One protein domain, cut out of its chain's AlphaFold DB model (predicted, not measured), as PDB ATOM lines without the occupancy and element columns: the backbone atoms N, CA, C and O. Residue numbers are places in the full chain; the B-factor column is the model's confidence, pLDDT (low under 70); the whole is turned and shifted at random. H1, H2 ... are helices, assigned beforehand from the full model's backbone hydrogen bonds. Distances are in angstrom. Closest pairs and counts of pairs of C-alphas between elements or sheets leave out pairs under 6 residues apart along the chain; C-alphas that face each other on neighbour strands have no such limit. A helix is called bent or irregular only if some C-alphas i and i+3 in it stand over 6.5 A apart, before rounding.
ATOM      1  N   ASN A   4     -48.282  78.931  62.028       96.69
ATOM      2  CA  ASN A   4     -48.107  78.432  60.658       96.69
ATOM      3  C   ASN A   4     -48.703  79.381  59.613       96.69
ATOM      4  O   ASN A   4     -48.120  79.555  58.551       96.69
ATOM      5  N   GLU A   5     -49.833  80.026  59.923       96.69
ATOM      6  CA  GLU A   5     -50.431  81.044  59.049       96.69
ATOM      7  C   GLU A   5     -49.482  82.235  58.906       96.69
ATOM      8  O   GLU A   5     -49.251  82.700  57.799       96.69
ATOM      9  N   ILE A   6     -48.863  82.677  60.006       98.00
ATOM     10  CA  ILE A   6     -47.873  83.759  59.975       98.00
ATOM     11  C   ILE A   6     -46.671  83.372  59.104       98.00
ATOM     12  O   ILE A   6     -46.267  84.156  58.251       98.00
ATOM     13  N   TYR A   7     -46.124  82.164  59.260       98.00
ATOM     14  CA  TYR A   7     -45.018  81.697  58.418       98.00
ATOM     15  C   TYR A   7     -45.396  81.597  56.934       98.00
ATOM     16  O   TYR A   7     -44.596  81.975  56.078       98.00
ATOM     17  N   ILE A   8     -46.609  81.136  56.615       97.62
ATOM     18  CA  ILE A   8     -47.117  81.108  55.235       97.62
ATOM     19  C   ILE A   8     -47.206  82.525  54.663       97.62
ATOM     20  O   ILE A   8     -46.794  82.738  53.524       97.62
ATOM     21  N   GLU A   9     -47.691  83.497  55.433       98.06
ATOM     22  CA  GLU A   9     -47.752  84.896  54.996       98.06
ATOM     23  C   GLU A   9     -46.351  85.495  54.794       98.06
ATOM     24  O   GLU A   9     -46.093  86.133  53.774       98.06
ATOM     25  N   MET A  10     -45.405  85.224  55.701       98.25
ATOM     26  CA  MET A  10     -44.005  85.642  55.541       98.25
ATOM     27  C   MET A  10     -43.398  85.096  54.239       98.25
ATOM     28  O   MET A  10     -42.802  85.848  53.465       98.25
ATOM     29  N   LEU A  11     -43.597  83.805  53.953       98.12
ATOM     30  CA  LEU A  11     -43.161  83.176  52.701       98.12
ATOM     31  C   LEU A  11     -43.877  83.770  51.479       98.12
ATOM     32  O   LEU A  11     -43.245  83.998  50.446       98.12
ATOM     33  N   SER A  12     -45.175  84.055  51.597       97.81
ATOM     34  CA  SER A  12     -45.996  84.613  50.514       97.81
ATOM     35  C   SER A  12     -45.606  86.044  50.142       97.81
ATOM     36  O   SER A  12     -45.820  86.443  49.002       97.81
ATOM     37  N   LEU A  13     -44.988  86.802  51.052       97.44
ATOM     38  CA  LEU A  13     -44.400  88.110  50.742       97.44
ATOM     39  C   LEU A  13     -43.020  87.987  50.098       97.44
ATOM     40  O   LEU A  13     -42.734  88.620  49.079       97.44
ATOM     41  N   ALA A  14     -42.154  87.174  50.693       97.81
ATOM     42  CA  ALA A  14     -40.757  87.121  50.301       97.81
ATOM     43  C   ALA A  14     -40.528  86.378  48.987       97.81
ATOM     44  O   ALA A  14     -39.759  86.844  48.151       97.81
ATOM     45  N   LEU A  15     -41.189  85.236  48.764       98.00
ATOM     46  CA  LEU A  15     -40.928  84.414  47.580       98.00
ATOM     47  C   LEU A  15     -41.258  85.149  46.269       98.00
ATOM     48  O   LEU A  15     -40.407  85.151  45.372       98.00
ATOM     49  N   PRO A  16     -42.419  85.824  46.121       98.25
ATOM     50  CA  PRO A  16     -42.692  86.620  44.928       98.25
ATOM     51  C   PRO A  16     -41.726  87.793  44.773       98.25
ATOM     52  O   PRO A  16     -41.305  88.080  43.651       98.25
ATOM     53  N   TYR A  17     -41.351  88.441  45.879       98.00
ATOM     54  CA  TYR A  17     -40.414  89.558  45.867       98.00
ATOM     55  C   TYR A  17     -39.019  89.132  45.391       98.00
ATOM     56  O   TYR A  17     -38.519  89.682  44.408       98.00
ATOM     57  N   ILE A  18     -38.443  88.089  45.998       98.00
ATOM     58  CA  ILE A  18     -37.158  87.504  45.591       98.00
ATOM     59  C   ILE A  18     -37.217  87.111  44.113       98.00
ATOM     60  O   ILE A  18     -36.339  87.473  43.333       98.00
ATOM     61  N   ARG A  19     -38.279  86.417  43.685       97.81
ATOM     62  CA  ARG A  19     -38.450  86.018  42.281       97.81
ATOM     63  C   ARG A  19     -38.506  87.226  41.339       97.81
ATOM     64  O   ARG A  19     -37.934  87.162  40.252       97.81
ATOM     65  N   ASN A  20     -39.173  88.311  41.731       97.31
ATOM     66  CA  ASN A  20     -39.233  89.541  40.940       97.31
ATOM     67  C   ASN A  20     -37.852  90.200  40.818       97.31
ATOM     68  O   ASN A  20     -37.423  90.509  39.706       97.31
ATOM     69  N   MET A  21     -37.122  90.339  41.925       97.19
ATOM     70  CA  MET A  21     -35.765  90.898  41.929       97.19
ATOM     71  C   MET A  21     -34.792  90.054  41.102       97.19
ATOM     72  O   MET A  21     -34.024  90.587  40.303       97.19
ATOM     73  N   GLN A  22     -34.884  88.728  41.187       95.12
ATOM     74  CA  GLN A  22     -34.039  87.825  40.402       95.12
ATOM     75  C   GLN A  22     -34.326  87.859  38.890       95.12
ATOM     76  O   GLN A  22     -33.458  87.486  38.095       95.12
ATOM     77  N   SER A  23     -35.500  88.351  38.478       97.19
ATOM     78  CA  SER A  23     -35.841  88.577  37.066       97.19
ATOM     79  C   SER A  23     -35.295  89.890  36.489       97.19
ATOM     80  O   SER A  23     -35.364  90.097  35.278       97.19
ATOM     81  N   GLN A  24     -34.729  90.758  37.331       97.00
ATOM     82  CA  GLN A  24     -34.139  92.026  36.910       97.00
ATOM     83  C   GLN A  24     -32.774  91.834  36.227       97.00
ATOM     84  O   GLN A  24     -32.139  90.771  36.291       97.00
ATOM     85  N   GLY A  25     -32.304  92.903  35.578       97.38
ATOM     86  CA  GLY A  25     -30.976  92.963  34.969       97.38
ATOM     87  C   GLY A  25     -29.839  92.784  35.985       97.38
ATOM     88  O   GLY A  25     -30.016  92.961  37.190       97.38
ATOM     89  N   ALA A  26     -28.650  92.428  35.494       96.19
ATOM     90  CA  ALA A  26     -27.488  92.133  36.337       96.19
ATOM     91  C   ALA A  26     -27.077  93.306  37.246       96.19
ATOM     92  O   ALA A  26     -26.720  93.075  38.395       96.19
ATOM     93  N   GLU A  27     -27.179  94.545  36.758       96.12
ATOM     94  CA  GLU A  27     -26.831  95.751  37.522       96.12
ATOM     95  C   GLU A  27     -27.717  95.933  38.760       96.12
ATOM     96  O   GLU A  27     -27.199  96.120  39.857       96.12
ATOM     97  N   ILE A  28     -29.040  95.797  38.605       94.56
ATOM     98  CA  ILE A  28     -30.001  95.896  39.717       94.56
ATOM     99  C   ILE A  28     -29.722  94.799  40.748       94.56
ATOM    100  O   ILE A  28     -29.646  95.070  41.940       94.56
ATOM    101  N   LYS A  29     -29.506  93.560  40.293       94.06
ATOM    102  CA  LYS A  29     -29.227  92.429  41.189       94.06
ATOM    103  C   LYS A  29     -27.914  92.570  41.951       94.06
ATOM    104  O   LYS A  29     -27.831  92.105  43.078       94.06
ATOM    105  N   ALA A  30     -26.895  93.183  41.349       93.06
ATOM    106  CA  ALA A  30     -25.609  93.402  42.006       93.06
ATOM    107  C   ALA A  30     -25.686  94.450  43.130       93.06
ATOM    108  O   ALA A  30     -24.865  94.423  44.042       93.06
ATOM    109  N   GLN A  31     -26.651  95.370  43.053       93.94
ATOM    110  CA  GLN A  31     -26.890  96.397  44.073       93.94
ATOM    111  C   GLN A  31     -27.916  95.953  45.123       93.94
ATOM    112  O   GLN A  31     -27.961  96.515  46.217       93.94
ATOM    113  N   ASP A  32     -28.737  94.955  44.801       95.69
ATOM    114  CA  ASP A  32     -29.769  94.457  45.694       95.69
ATOM    115  C   ASP A  32     -29.189  93.649  46.859       95.69
ATOM    116  O   ASP A  32     -28.563  92.605  46.681       95.69
ATOM    117  N   THR A  33     -29.462  94.109  48.078       96.81
ATOM    118  CA  THR A  33     -29.163  93.369  49.316       96.81
ATOM    119  C   THR A  33     -30.423  92.802  49.965       96.81
ATOM    120  O   THR A  33     -30.336  91.964  50.864       96.81
ATOM    121  N   SER A  34     -31.605  93.198  49.489       97.75
ATOM    122  CA  SER A  34     -32.889  92.808  50.067       97.75
ATOM    123  C   SER A  34     -33.140  91.301  49.959       97.75
ATOM    124  O   SER A  34     -33.541  90.681  50.943       97.75
ATOM    125  N   CYS A  35     -32.830  90.677  48.812       97.81
ATOM    126  CA  CYS A  35     -33.038  89.244  48.603       97.81
ATOM    127  C   CYS A  35     -32.270  88.396  49.615       97.81
ATOM    128  O   CYS A  35     -32.767  87.351  50.032       97.81
ATOM    129  N   PHE A  36     -31.072  88.841  50.008       98.06
ATOM    130  CA  PHE A  36     -30.290  88.169  51.037       98.06
ATOM    131  C   PHE A  36     -31.028  88.190  52.375       98.06
ATOM    132  O   PHE A  36     -31.210  87.135  52.968       98.06
ATOM    133  N   PHE A  37     -31.516  89.351  52.820       98.56
ATOM    134  CA  PHE A  37     -32.242  89.452  54.088       98.56
ATOM    135  C   PHE A  37     -33.556  88.662  54.086       98.56
ATOM    136  O   PHE A  37     -33.862  87.992  55.071       98.56
ATOM    137  N   GLU A  38     -34.317  88.702  52.991       98.38
ATOM    138  CA  GLU A  38     -35.555  87.924  52.859       98.38
ATOM    139  C   GLU A  38     -35.280  86.410  52.902       98.38
ATOM    140  O   GLU A  38     -35.987  85.668  53.583       98.38
ATOM    141  N   ALA A  39     -34.233  85.938  52.219       97.88
ATOM    142  CA  ALA A  39     -33.851  84.528  52.244       97.88
ATOM    143  C   ALA A  39     -33.267  84.111  53.605       97.88
ATOM    144  O   ALA A  39     -33.622  83.056  54.129       97.88
ATOM    145  N   GLU A  40     -32.414  84.944  54.204       98.25
ATOM    146  CA  GLU A  40     -31.795  84.684  55.506       98.25
ATOM    147  C   GLU A  40     -32.849  84.546  56.605       98.25
ATOM    148  O   GLU A  40     -32.774  83.629  57.422       98.25
ATOM    149  N   LEU A  41     -33.886  85.387  56.574       98.38
ATOM    150  CA  LEU A  41     -34.998  85.294  57.511       98.38
ATOM    151  C   LEU A  41     -35.765  83.968  57.373       98.38
ATOM    152  O   LEU A  41     -36.182  83.405  58.378       98.38
ATOM    153  N   LEU A  42     -35.980  83.463  56.154       97.38
ATOM    154  CA  LEU A  42     -37.017  82.453  55.899       97.38
ATOM    155  C   LEU A  42     -36.510  81.054  55.559       97.38
ATOM    156  O   LEU A  42     -37.287  80.099  55.640       97.38
ATOM    157  N   HIS A  43     -35.239  80.904  55.174       95.56
ATOM    158  CA  HIS A  43     -34.715  79.642  54.634       95.56
ATOM    159  C   HIS A  43     -34.889  78.451  55.581       95.56
ATOM    160  O   HIS A  43     -34.970  77.312  55.124       95.56
ATOM    161  N   ASN A  44     -34.975  78.709  56.887       94.50
ATOM    162  CA  ASN A  44     -35.106  77.673  57.898       94.50
ATOM    163  C   ASN A  44     -36.516  77.570  58.501       94.50
ATOM    164  O   ASN A  44     -36.665  76.951  59.538       94.50
ATOM    165  N   LEU A  45     -37.572  78.130  57.901       94.75
ATOM    166  CA  LEU A  45     -38.938  77.974  58.443       94.75
ATOM    167  C   LEU A  45     -39.564  76.598  58.160       94.75
ATOM    168  O   LEU A  45     -40.467  76.157  58.872       94.75
ATOM    169  N   MET A  46     -39.090  75.900  57.126       91.31
ATOM    170  CA  MET A  46     -39.672  74.634  56.665       91.31
ATOM    171  C   MET A  46     -39.766  73.526  57.730       91.31
ATOM    172  O   MET A  46     -40.800  72.855  57.759       91.31
ATOM    173  N   PRO A  47     -38.773  73.320  58.623       91.94
ATOM    174  CA  PRO A  47     -38.832  72.273  59.645       91.94
ATOM    175  C   PRO A  47     -40.020  72.394  60.609       91.94
ATOM    176  O   PRO A  47     -40.521  71.375  61.079       91.94
ATOM    177  N   THR A  48     -40.491  73.614  60.899       93.44
ATOM    178  CA  THR A  48     -41.599  73.850  61.845       93.44
ATOM    179  C   THR A  48     -42.879  74.359  61.199       93.44
ATOM    180  O   THR A  48     -43.868  74.549  61.906       93.44
ATOM    181  N   LEU A  49     -42.913  74.510  59.870       95.19
ATOM    182  CA  LEU A  49     -44.055  75.066  59.137       95.19
ATOM    183  C   LEU A  49     -45.364  74.290  59.352       95.19
ATOM    184  O   LEU A  49     -46.438  74.884  59.357       95.19
ATOM    185  N   LEU A  50     -45.286  72.968  59.512       93.31
ATOM    186  CA  LEU A  50     -46.456  72.100  59.709       93.31
ATOM    187  C   LEU A  50     -46.729  71.778  61.183       93.31
ATOM    188  O   LEU A  50     -47.742  71.155  61.491       93.31
ATOM    189  N   ILE A  51     -45.862  72.218  62.096       95.69
ATOM    190  CA  ILE A  51     -46.005  71.989  63.535       95.69
ATOM    191  C   ILE A  51     -46.784  73.176  64.109       95.69
ATOM    192  O   ILE A  51     -46.240  74.274  64.116       95.69
ATOM    193  N   PRO A  52     -48.046  73.014  64.545       93.62
ATOM    194  CA  PRO A  52     -48.893  74.147  64.926       93.62
ATOM    195  C   PRO A  52     -48.418  74.859  66.196       93.62
ATOM    196  O   PRO A  52     -48.558  76.079  66.299       93.62
ATOM    197  N   ASP A  53     -47.850  74.103  67.131       96.38
ATOM    198  CA  ASP A  53     -47.361  74.613  68.407       96.38
ATOM    199  C   ASP A  53     -45.990  75.266  68.243       96.38
ATOM    200  O   ASP A  53     -45.207  74.902  67.362       96.38
ATOM    201  N   VAL A  54     -45.687  76.243  69.096       97.50
ATOM    202  CA  VAL A  54     -44.337  76.810  69.180       97.50
ATOM    203  C   VAL A  54     -43.414  75.760  69.789       97.50
ATOM    204  O   VAL A  54     -43.685  75.248  70.873       97.50
ATOM    205  N   VAL A  55     -42.319  75.456  69.097       97.31
ATOM    206  CA  VAL A  55     -41.304  74.492  69.537       97.31
ATOM    207  C   VAL A  55     -39.928  75.147  69.639       97.31
ATOM    208  O   VAL A  55     -39.729  76.287  69.222       97.31
ATOM    209  N   GLU A  56     -38.940  74.424  70.167       97.56
ATOM    210  CA  GLU A  56     -37.571  74.926  70.369       97.56
ATOM    211  C   GLU A  56     -36.940  75.515  69.100       97.56
ATOM    212  O   GLU A  56     -36.249  76.530  69.151       97.56
ATOM    213  N   HIS A  57     -37.220  74.920  67.941       97.81
ATOM    214  CA  HIS A  57     -36.738  75.438  66.666       97.81
ATOM    215  C   HIS A  57     -37.307  76.835  66.344       97.81
ATOM    216  O   HIS A  57     -36.591  77.681  65.812       97.81
ATOM    217  N   ASP A  58     -38.555  77.131  66.723       97.94
ATOM    218  CA  ASP A  58     -39.118  78.479  66.569       97.94
ATOM    219  C   ASP A  58     -38.407  79.483  67.490       97.94
ATOM    220  O   ASP A  58     -38.144  80.615  67.091       97.94
ATOM    221  N   ILE A  59     -38.011  79.062  68.697       98.38
ATOM    222  CA  ILE A  59     -37.189  79.884  69.597       98.38
ATOM    223  C   ILE A  59     -35.813  80.161  68.986       98.38
ATOM    224  O   ILE A  59     -35.317  81.288  69.059       98.38
ATOM    225  N   TRP A  60     -35.201  79.164  68.343       98.19
ATOM    226  CA  TRP A  60     -33.945  79.358  67.622       98.19
ATOM    227  C   TRP A  60     -34.101  80.375  66.485       98.19
ATOM    228  O   TRP A  60     -33.303  81.315  66.417       98.19
ATOM    229  N   PHE A  61     -35.154  80.251  65.667       98.31
ATOM    230  CA  PHE A  61     -35.509  81.224  64.626       98.31
ATOM    231  C   PHE A  61     -35.642  82.641  65.209       98.31
ATOM    232  O   PHE A  61     -35.021  83.578  64.703       98.31
ATOM    233  N   LEU A  62     -36.381  82.798  66.316       98.38
ATOM    234  CA  LEU A  62     -36.587  84.094  66.968       98.38
ATOM    235  C   LEU A  62     -35.282  84.715  67.478       98.38
ATOM    236  O   LEU A  62     -35.075  85.921  67.347       98.38
ATOM    237  N   ASN A  63     -34.388  83.914  68.055       98.62
ATOM    238  CA  ASN A  63     -33.127  84.398  68.619       98.62
ATOM    239  C   ASN A  63     -32.074  84.744  67.558       98.62
ATOM    240  O   ASN A  63     -31.261  85.639  67.798       98.62
ATOM    241  N   HIS A  64     -32.086  84.059  66.412       98.19
ATOM    242  CA  HIS A  64     -31.039  84.178  65.395       98.19
ATOM    243  C   HIS A  64     -31.542  84.910  64.152       98.19
ATOM    244  O   HIS A  64     -31.162  86.055  63.927       98.19
ATOM    245  N   GLN A  65     -32.430  84.289  63.376       98.31
ATOM    246  CA  GLN A  65     -32.853  84.791  62.064       98.31
ATOM    247  C   GLN A  65     -33.724  86.040  62.180       98.31
ATOM    248  O   GLN A  65     -33.424  87.067  61.569       98.31
ATOM    249  N   ALA A  66     -34.752  85.997  63.034       98.44
ATOM    250  CA  ALA A  66     -35.612  87.154  63.263       98.44
ATOM    251  C   ALA A  66     -34.811  88.324  63.844       98.44
ATOM    252  O   ALA A  66     -34.908  89.448  63.357       98.44
ATOM    253  N   ARG A  67     -33.958  88.063  64.842       98.62
ATOM    254  CA  ARG A  67     -33.096  89.090  65.439       98.62
ATOM    255  C   ARG A  67     -32.142  89.708  64.425       98.62
ATOM    256  O   ARG A  67     -32.015  90.929  64.380       98.62
ATOM    257  N   TYR A  68     -31.476  88.881  63.622       98.56
ATOM    258  CA  TYR A  68     -30.547  89.348  62.601       98.56
ATOM    259  C   TYR A  68     -31.255  90.252  61.589       98.56
ATOM    260  O   TYR A  68     -30.762  91.345  61.315       98.56
ATOM    261  N   TYR A  69     -32.435  89.848  61.111       98.62
ATOM    262  CA  TYR A  69     -33.246  90.655  60.204       98.62
ATOM    263  C   TYR A  69     -33.643  91.998  60.829       98.62
ATOM    264  O   TYR A  69     -33.447  93.041  60.216       98.62
ATOM    265  N   VAL A  70     -34.136  92.001  62.074       98.44
ATOM    266  CA  VAL A  70     -34.550  93.232  62.773       98.44
ATOM    267  C   VAL A  70     -33.400  94.222  62.943       98.44
ATOM    268  O   VAL A  70     -33.610  95.422  62.786       98.44
ATOM    269  N   VAL A  71     -32.206  93.730  63.277       98.31
ATOM    270  CA  VAL A  71     -31.035  94.569  63.575       98.31
ATOM    271  C   VAL A  71     -30.352  95.091  62.309       98.31
ATOM    272  O   VAL A  71     -29.830  96.202  62.328       98.31
ATOM    273  N   ASN A  72     -30.317  94.300  61.233       98.38
ATOM    274  CA  ASN A  72     -29.480  94.587  60.061       98.38
ATOM    275  C   ASN A  72     -30.270  94.995  58.808       98.38
ATOM    276  O   ASN A  72     -29.673  95.509  57.866       98.38
ATOM    277  N   CYS A  73     -31.586  94.781  58.785       98.25
ATOM    278  CA  CYS A  73     -32.471  95.224  57.710       98.25
ATOM    279  C   CYS A  73     -33.265  96.466  58.145       98.25
ATOM    280  O   CYS A  73     -33.366  96.784  59.331       98.25
ATOM    281  N   ASN A  74     -33.838  97.175  57.179       98.25
ATOM    282  CA  ASN A  74     -34.759  98.287  57.394       98.25
ATOM    283  C   ASN A  74     -35.639  98.488  56.148       98.25
ATOM    284  O   ASN A  74     -35.510  97.768  55.157       98.25
ATOM    285  N   ALA A  75     -36.531  99.476  56.202       97.56
ATOM    286  CA  ALA A  75     -37.481  99.771  55.131       97.56
ATOM    287  C   ALA A  75     -36.851 100.333  53.845       97.56
ATOM    288  O   ALA A  75     -37.477 100.241  52.792       97.56
ATOM    289  N   ASP A  76     -35.637 100.886  53.921       97.38
ATOM    290  CA  ASP A  76     -34.891 101.340  52.742       97.38
ATOM    291  C   ASP A  76     -34.226 100.157  52.020       97.38
ATOM    292  O   ASP A  76     -33.993 100.216  50.815       97.38
ATOM    293  N   ILE A  77     -33.936  99.070  52.751       97.56
ATOM    294  CA  ILE A  77     -33.342  97.840  52.215       97.56
ATOM    295  C   ILE A  77     -34.419  96.903  51.670       97.56
ATOM    296  O   ILE A  77     -34.321  96.479  50.525       97.56
ATOM    297  N   SER A  78     -35.430  96.550  52.472       97.56
ATOM    298  CA  SER A  78     -36.501  95.637  52.055       97.56
ATOM    299  C   SER A  78     -37.875  96.299  52.169       97.56
ATOM    300  O   SER A  78     -38.255  96.743  53.258       97.56
ATOM    301  N   PRO A  79     -38.698  96.271  51.102       97.12
ATOM    302  CA  PRO A  79     -40.067  96.773  51.170       97.12
ATOM    303  C   PRO A  79     -40.956  95.937  52.104       97.12
ATOM    304  O   PRO A  79     -41.969  96.435  52.594       97.12
ATOM    305  N   ASN A  80     -40.578  94.686  52.392       98.25
ATOM    306  CA  ASN A  80     -41.330  93.798  53.279       98.25
ATOM    307  C   ASN A  80     -41.000  94.017  54.766       98.25
ATOM    308  O   ASN A  80     -41.660  93.425  55.623       98.25
ATOM    309  N   TYR A  81     -40.016  94.868  55.091       98.50
ATOM    310  CA  TYR A  81     -39.462  95.003  56.441       98.50
ATOM    311  C   TYR A  81     -40.528  95.203  57.522       98.50
ATOM    312  O   TYR A  81     -40.617  94.418  58.465       98.50
ATOM    313  N   HIS A  82     -41.393  96.208  57.369       98.50
ATOM    314  CA  HIS A  82     -42.429  96.512  58.361       98.50
ATOM    315  C   HIS A  82     -43.429  95.369  58.553       98.50
ATOM    316  O   HIS A  82     -43.890  95.120  59.668       98.50
ATOM    317  N   GLN A  83     -43.766  94.662  57.476       98.56
ATOM    318  CA  GLN A  83     -44.716  93.565  57.555       98.56
ATOM    319  C   GLN A  83     -44.090  92.346  58.240       98.56
ATOM    320  O   GLN A  83     -44.717  91.750  59.118       98.56
ATOM    321  N   HIS A  84     -42.824  92.042  57.942       98.56
ATOM    322  CA  HIS A  84     -42.059  91.030  58.674       98.56
ATOM    323  C   HIS A  84     -41.888  91.388  60.151       98.56
ATOM    324  O   HIS A  84     -42.047  90.509  60.993       98.56
ATOM    325  N   LEU A  85     -41.668  92.662  60.505       98.50
ATOM    326  CA  LEU A  85     -41.654  93.092  61.911       98.50
ATOM    327  C   LEU A  85     -42.960  92.736  62.628       98.50
ATOM    328  O   LEU A  85     -42.927  92.173  63.722       98.50
ATOM    329  N   ASN A  86     -44.108  93.022  62.015       98.56
ATOM    330  CA  ASN A  86     -45.415  92.709  62.600       98.56
ATOM    331  C   ASN A  86     -45.617  91.198  62.784       98.56
ATOM    332  O   ASN A  86     -46.152  90.755  63.806       98.56
ATOM    333  N   PHE A  87     -45.155  90.396  61.826       98.62
ATOM    334  CA  PHE A  87     -45.188  88.941  61.927       98.62
ATOM    335  C   PHE A  87     -44.271  88.413  63.028       98.62
ATOM    336  O   PHE A  87     -44.717  87.611  63.847       98.62
ATOM    337  N   ILE A  88     -43.045  88.924  63.129       98.50
ATOM    338  CA  ILE A  88     -42.106  88.562  64.196       98.50
ATOM    339  C   ILE A  88     -42.706  88.897  65.570       98.50
ATOM    340  O   ILE A  88     -42.742  88.022  66.433       98.50
ATOM    341  N   LYS A  89     -43.269  90.101  65.766       98.50
ATOM    342  CA  LYS A  89     -43.984  90.473  67.009       98.50
ATOM    343  C   LYS A  89     -45.117  89.499  67.327       98.50
ATOM    344  O   LYS A  89     -45.292  89.087  68.474       98.50
ATOM    345  N   SER A  90     -45.870  89.104  66.302       98.31
ATOM    346  CA  SER A  90     -46.967  88.148  66.449       98.31
ATOM    347  C   SER A  90     -46.454  86.779  66.901       98.31
ATOM    348  O   SER A  90     -47.007  86.213  67.840       98.31
ATOM    349  N   ILE A  91     -45.358  86.276  66.328       97.81
ATOM    350  CA  ILE A  91     -44.744  85.003  66.740       97.81
ATOM    351  C   ILE A  91     -44.221  85.090  68.181       97.81
ATOM    352  O   ILE A  91     -44.497  84.190  68.969       97.81
ATOM    353  N   PHE A  92     -43.565  86.192  68.566       98.00
ATOM    354  CA  PHE A  92     -43.150  86.437  69.957       98.00
ATOM    355  C   PHE A  92     -44.325  86.344  70.941       98.00
ATOM    356  O   PHE A  92     -44.205  85.729  72.000       98.00
ATOM    357  N   SER A  93     -45.482  86.910  70.581       97.19
ATOM    358  CA  SER A  93     -46.683  86.873  71.426       97.19
ATOM    359  C   SER A  93     -47.272  85.467  71.602       97.19
ATOM    360  O   SER A  93     -47.939  85.205  72.604       97.19
ATOM    361  N   LEU A  94     -46.995  84.557  70.660       97.44
ATOM    362  CA  LEU A  94     -47.448  83.167  70.684       97.44
ATOM    363  C   LEU A  94     -46.520  82.246  71.490       97.44
ATOM    364  O   LEU A  94     -46.886  81.096  71.722       97.44
ATOM    365  N   VAL A  95     -45.344  82.718  71.925       97.94
ATOM    366  CA  VAL A  95     -44.402  81.896  72.698       97.94
ATOM    367  C   VAL A  95     -45.008  81.539  74.063       97.94
ATOM    368  O   VAL A  95     -45.296  82.444  74.869       97.94
ATOM    369  N   PRO A  96     -45.179  80.237  74.361       97.19
ATOM    370  CA  PRO A  96     -45.803  79.802  75.596       97.19
ATOM    371  C   PRO A  96     -44.843  79.981  76.788       97.19
ATOM    372  O   PRO A  96     -43.621  80.024  76.595       97.19
ATOM    373  N   PRO A  97     -45.359  80.140  78.024       96.69
ATOM    374  CA  PRO A  97     -44.558  80.498  79.200       96.69
ATOM    375  C   PRO A  97     -43.321  79.624  79.431       96.69
ATOM    376  O   PRO A  97     -42.260  80.146  79.768       96.69
ATOM    377  N   GLU A  98     -43.438  78.319  79.201       96.75
ATOM    378  CA  GLU A  98     -42.378  77.326  79.362       96.75
ATOM    379  C   GLU A  98     -41.183  77.541  78.420       96.75
ATOM    380  O   GLU A  98     -40.058  77.206  78.782       96.75
ATOM    381  N   LEU A  99     -41.396  78.158  77.251       97.62
ATOM    382  CA  LEU A  99     -40.338  78.456  76.281       97.62
ATOM    383  C   LEU A  99     -39.814  79.895  76.382       97.62
ATOM    384  O   LEU A  99     -38.754  80.200  75.834       97.62
ATOM    385  N   ARG A 100     -40.501  80.792  77.103       95.88
ATOM    386  CA  ARG A 100     -40.096  82.209  77.205       95.88
ATOM    387  C   ARG A 100     -38.717  82.397  77.826       95.88
ATOM    388  O   ARG A 100     -38.008  83.316  77.433       95.88
ATOM    389  N   ALA A 101     -38.322  81.530  78.759       96.62
ATOM    390  CA  ALA A 101     -37.005  81.591  79.395       96.62
ATOM    391  C   ALA A 101     -35.840  81.343  78.413       96.62
ATOM    392  O   ALA A 101     -34.710  81.723  78.708       96.62
ATOM    393  N   ALA A 102     -36.107  80.734  77.253       97.81
ATOM    394  CA  ALA A 102     -35.110  80.485  76.214       97.81
ATOM    395  C   ALA A 102     -34.972  81.647  75.204       97.81
ATOM    396  O   ALA A 102     -34.077  81.622  74.353       97.81
ATOM    397  N   LEU A 103     -35.821  82.680  75.282       98.12
ATOM    398  CA  LEU A 103     -35.665  83.898  74.484       98.12
ATOM    399  C   LEU A 103     -34.487  84.728  75.008       98.12
ATOM    400  O   LEU A 103     -34.382  85.021  76.195       98.12
TER     401      LEU A 103
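AT A GLANCE: This is residues 4 to 103 of the 108 residues of an uncharacterized protein of Enterobacter sp. R4-368 (UniProt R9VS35). The model is an elongated, staggered bundle of four roughly aligned helices, H1, H3, H4 and H5, in which H1 and H4 each pack on H3 and H5, running opposite ways to them. At one end of the long axis lies H2, where residues 23 to 28 stick out, and the short H6 sits near the opposite end, by the first residues of H4. The printed part has 100 residues with six named helices, H1 to H6 in order along the chain, and no named strand; the class is all helix. The whole is compact, with a radius of gyration of the C-alphas of 14.2 A, and spans 48 by 25 by 17 A.

HOW THE PARTS SIT: The hub is H1, residues 4 to 22, which touches three helices. With residues 21 to 22 alone it only just touches H2, residues 26 to 31, and only at the corner: 3 pairs of C-alphas lie within 8 A, the closest being Gln 22 and Lys 29 at 6.7 A. H1 touches H3, residues 34 to 42, at a shallow tilt of 27 degrees, opposite ways; the closest C-alphas, of Ile 18 and Cys 35, are 5.4 A apart. H3 and H4, residues 56 to 72, form a helical hairpin at a shallow tilt of 18 degrees, H4 touching with residues 65 to 69 alone; the closest C-alphas, of Leu 41 and Gln 65, are 5.1 A apart. H4 and H5, residues 81 to 94, form another helical hairpin at a shallow tilt of 30 degrees, with the C-alphas of Ala 66 and Ile 88 closest at 6.7 A. H5 touches H1 at residues 6 to 10 of H1 alone, at a shallow tilt of 20 degrees, opposite ways, with the C-alphas of Ile 6 and Phe 87 closest at 6.2 A. H3 and H5 are near each other, while H1 and H4 are apart. H6, residues 97 to 100, is close to H4 but not clearly touching, with the C-alphas of Glu 56 and Leu 99 closest at 7.4 A. Every O i to N i+4 pair is within hydrogen-bond range in H2, H3 and H5, against 14 of 15 in H1 and 11 of 13 in H4; H6 is too short for such a pair.

IN THESE COORDINATES: H1 begins at C-alpha 4 (-48.107, 78.432, 60.658) and is 26.4 A long. H2 measures 8.9 A and H3 12.6 A. H4, 23.6 A, begins at C-alpha 56 (-37.571, 74.926, 70.369) and is only just irregular, with C-alphas 63 and 66 at 6.52 A. H5 is 20.2 A long. H6, 5.2 A, ends at C-alpha 100 (-40.096, 82.209, 77.205).

THE WHOLE: The two C-alphas farthest apart, of Gly 25 and Glu 98, are 48.4 A apart. The printed part has no cut. The link from H3 to H4, residues 43 to 55, is long. The mean pLDDT of the printed part is 97.2, and no printed residue is under 70.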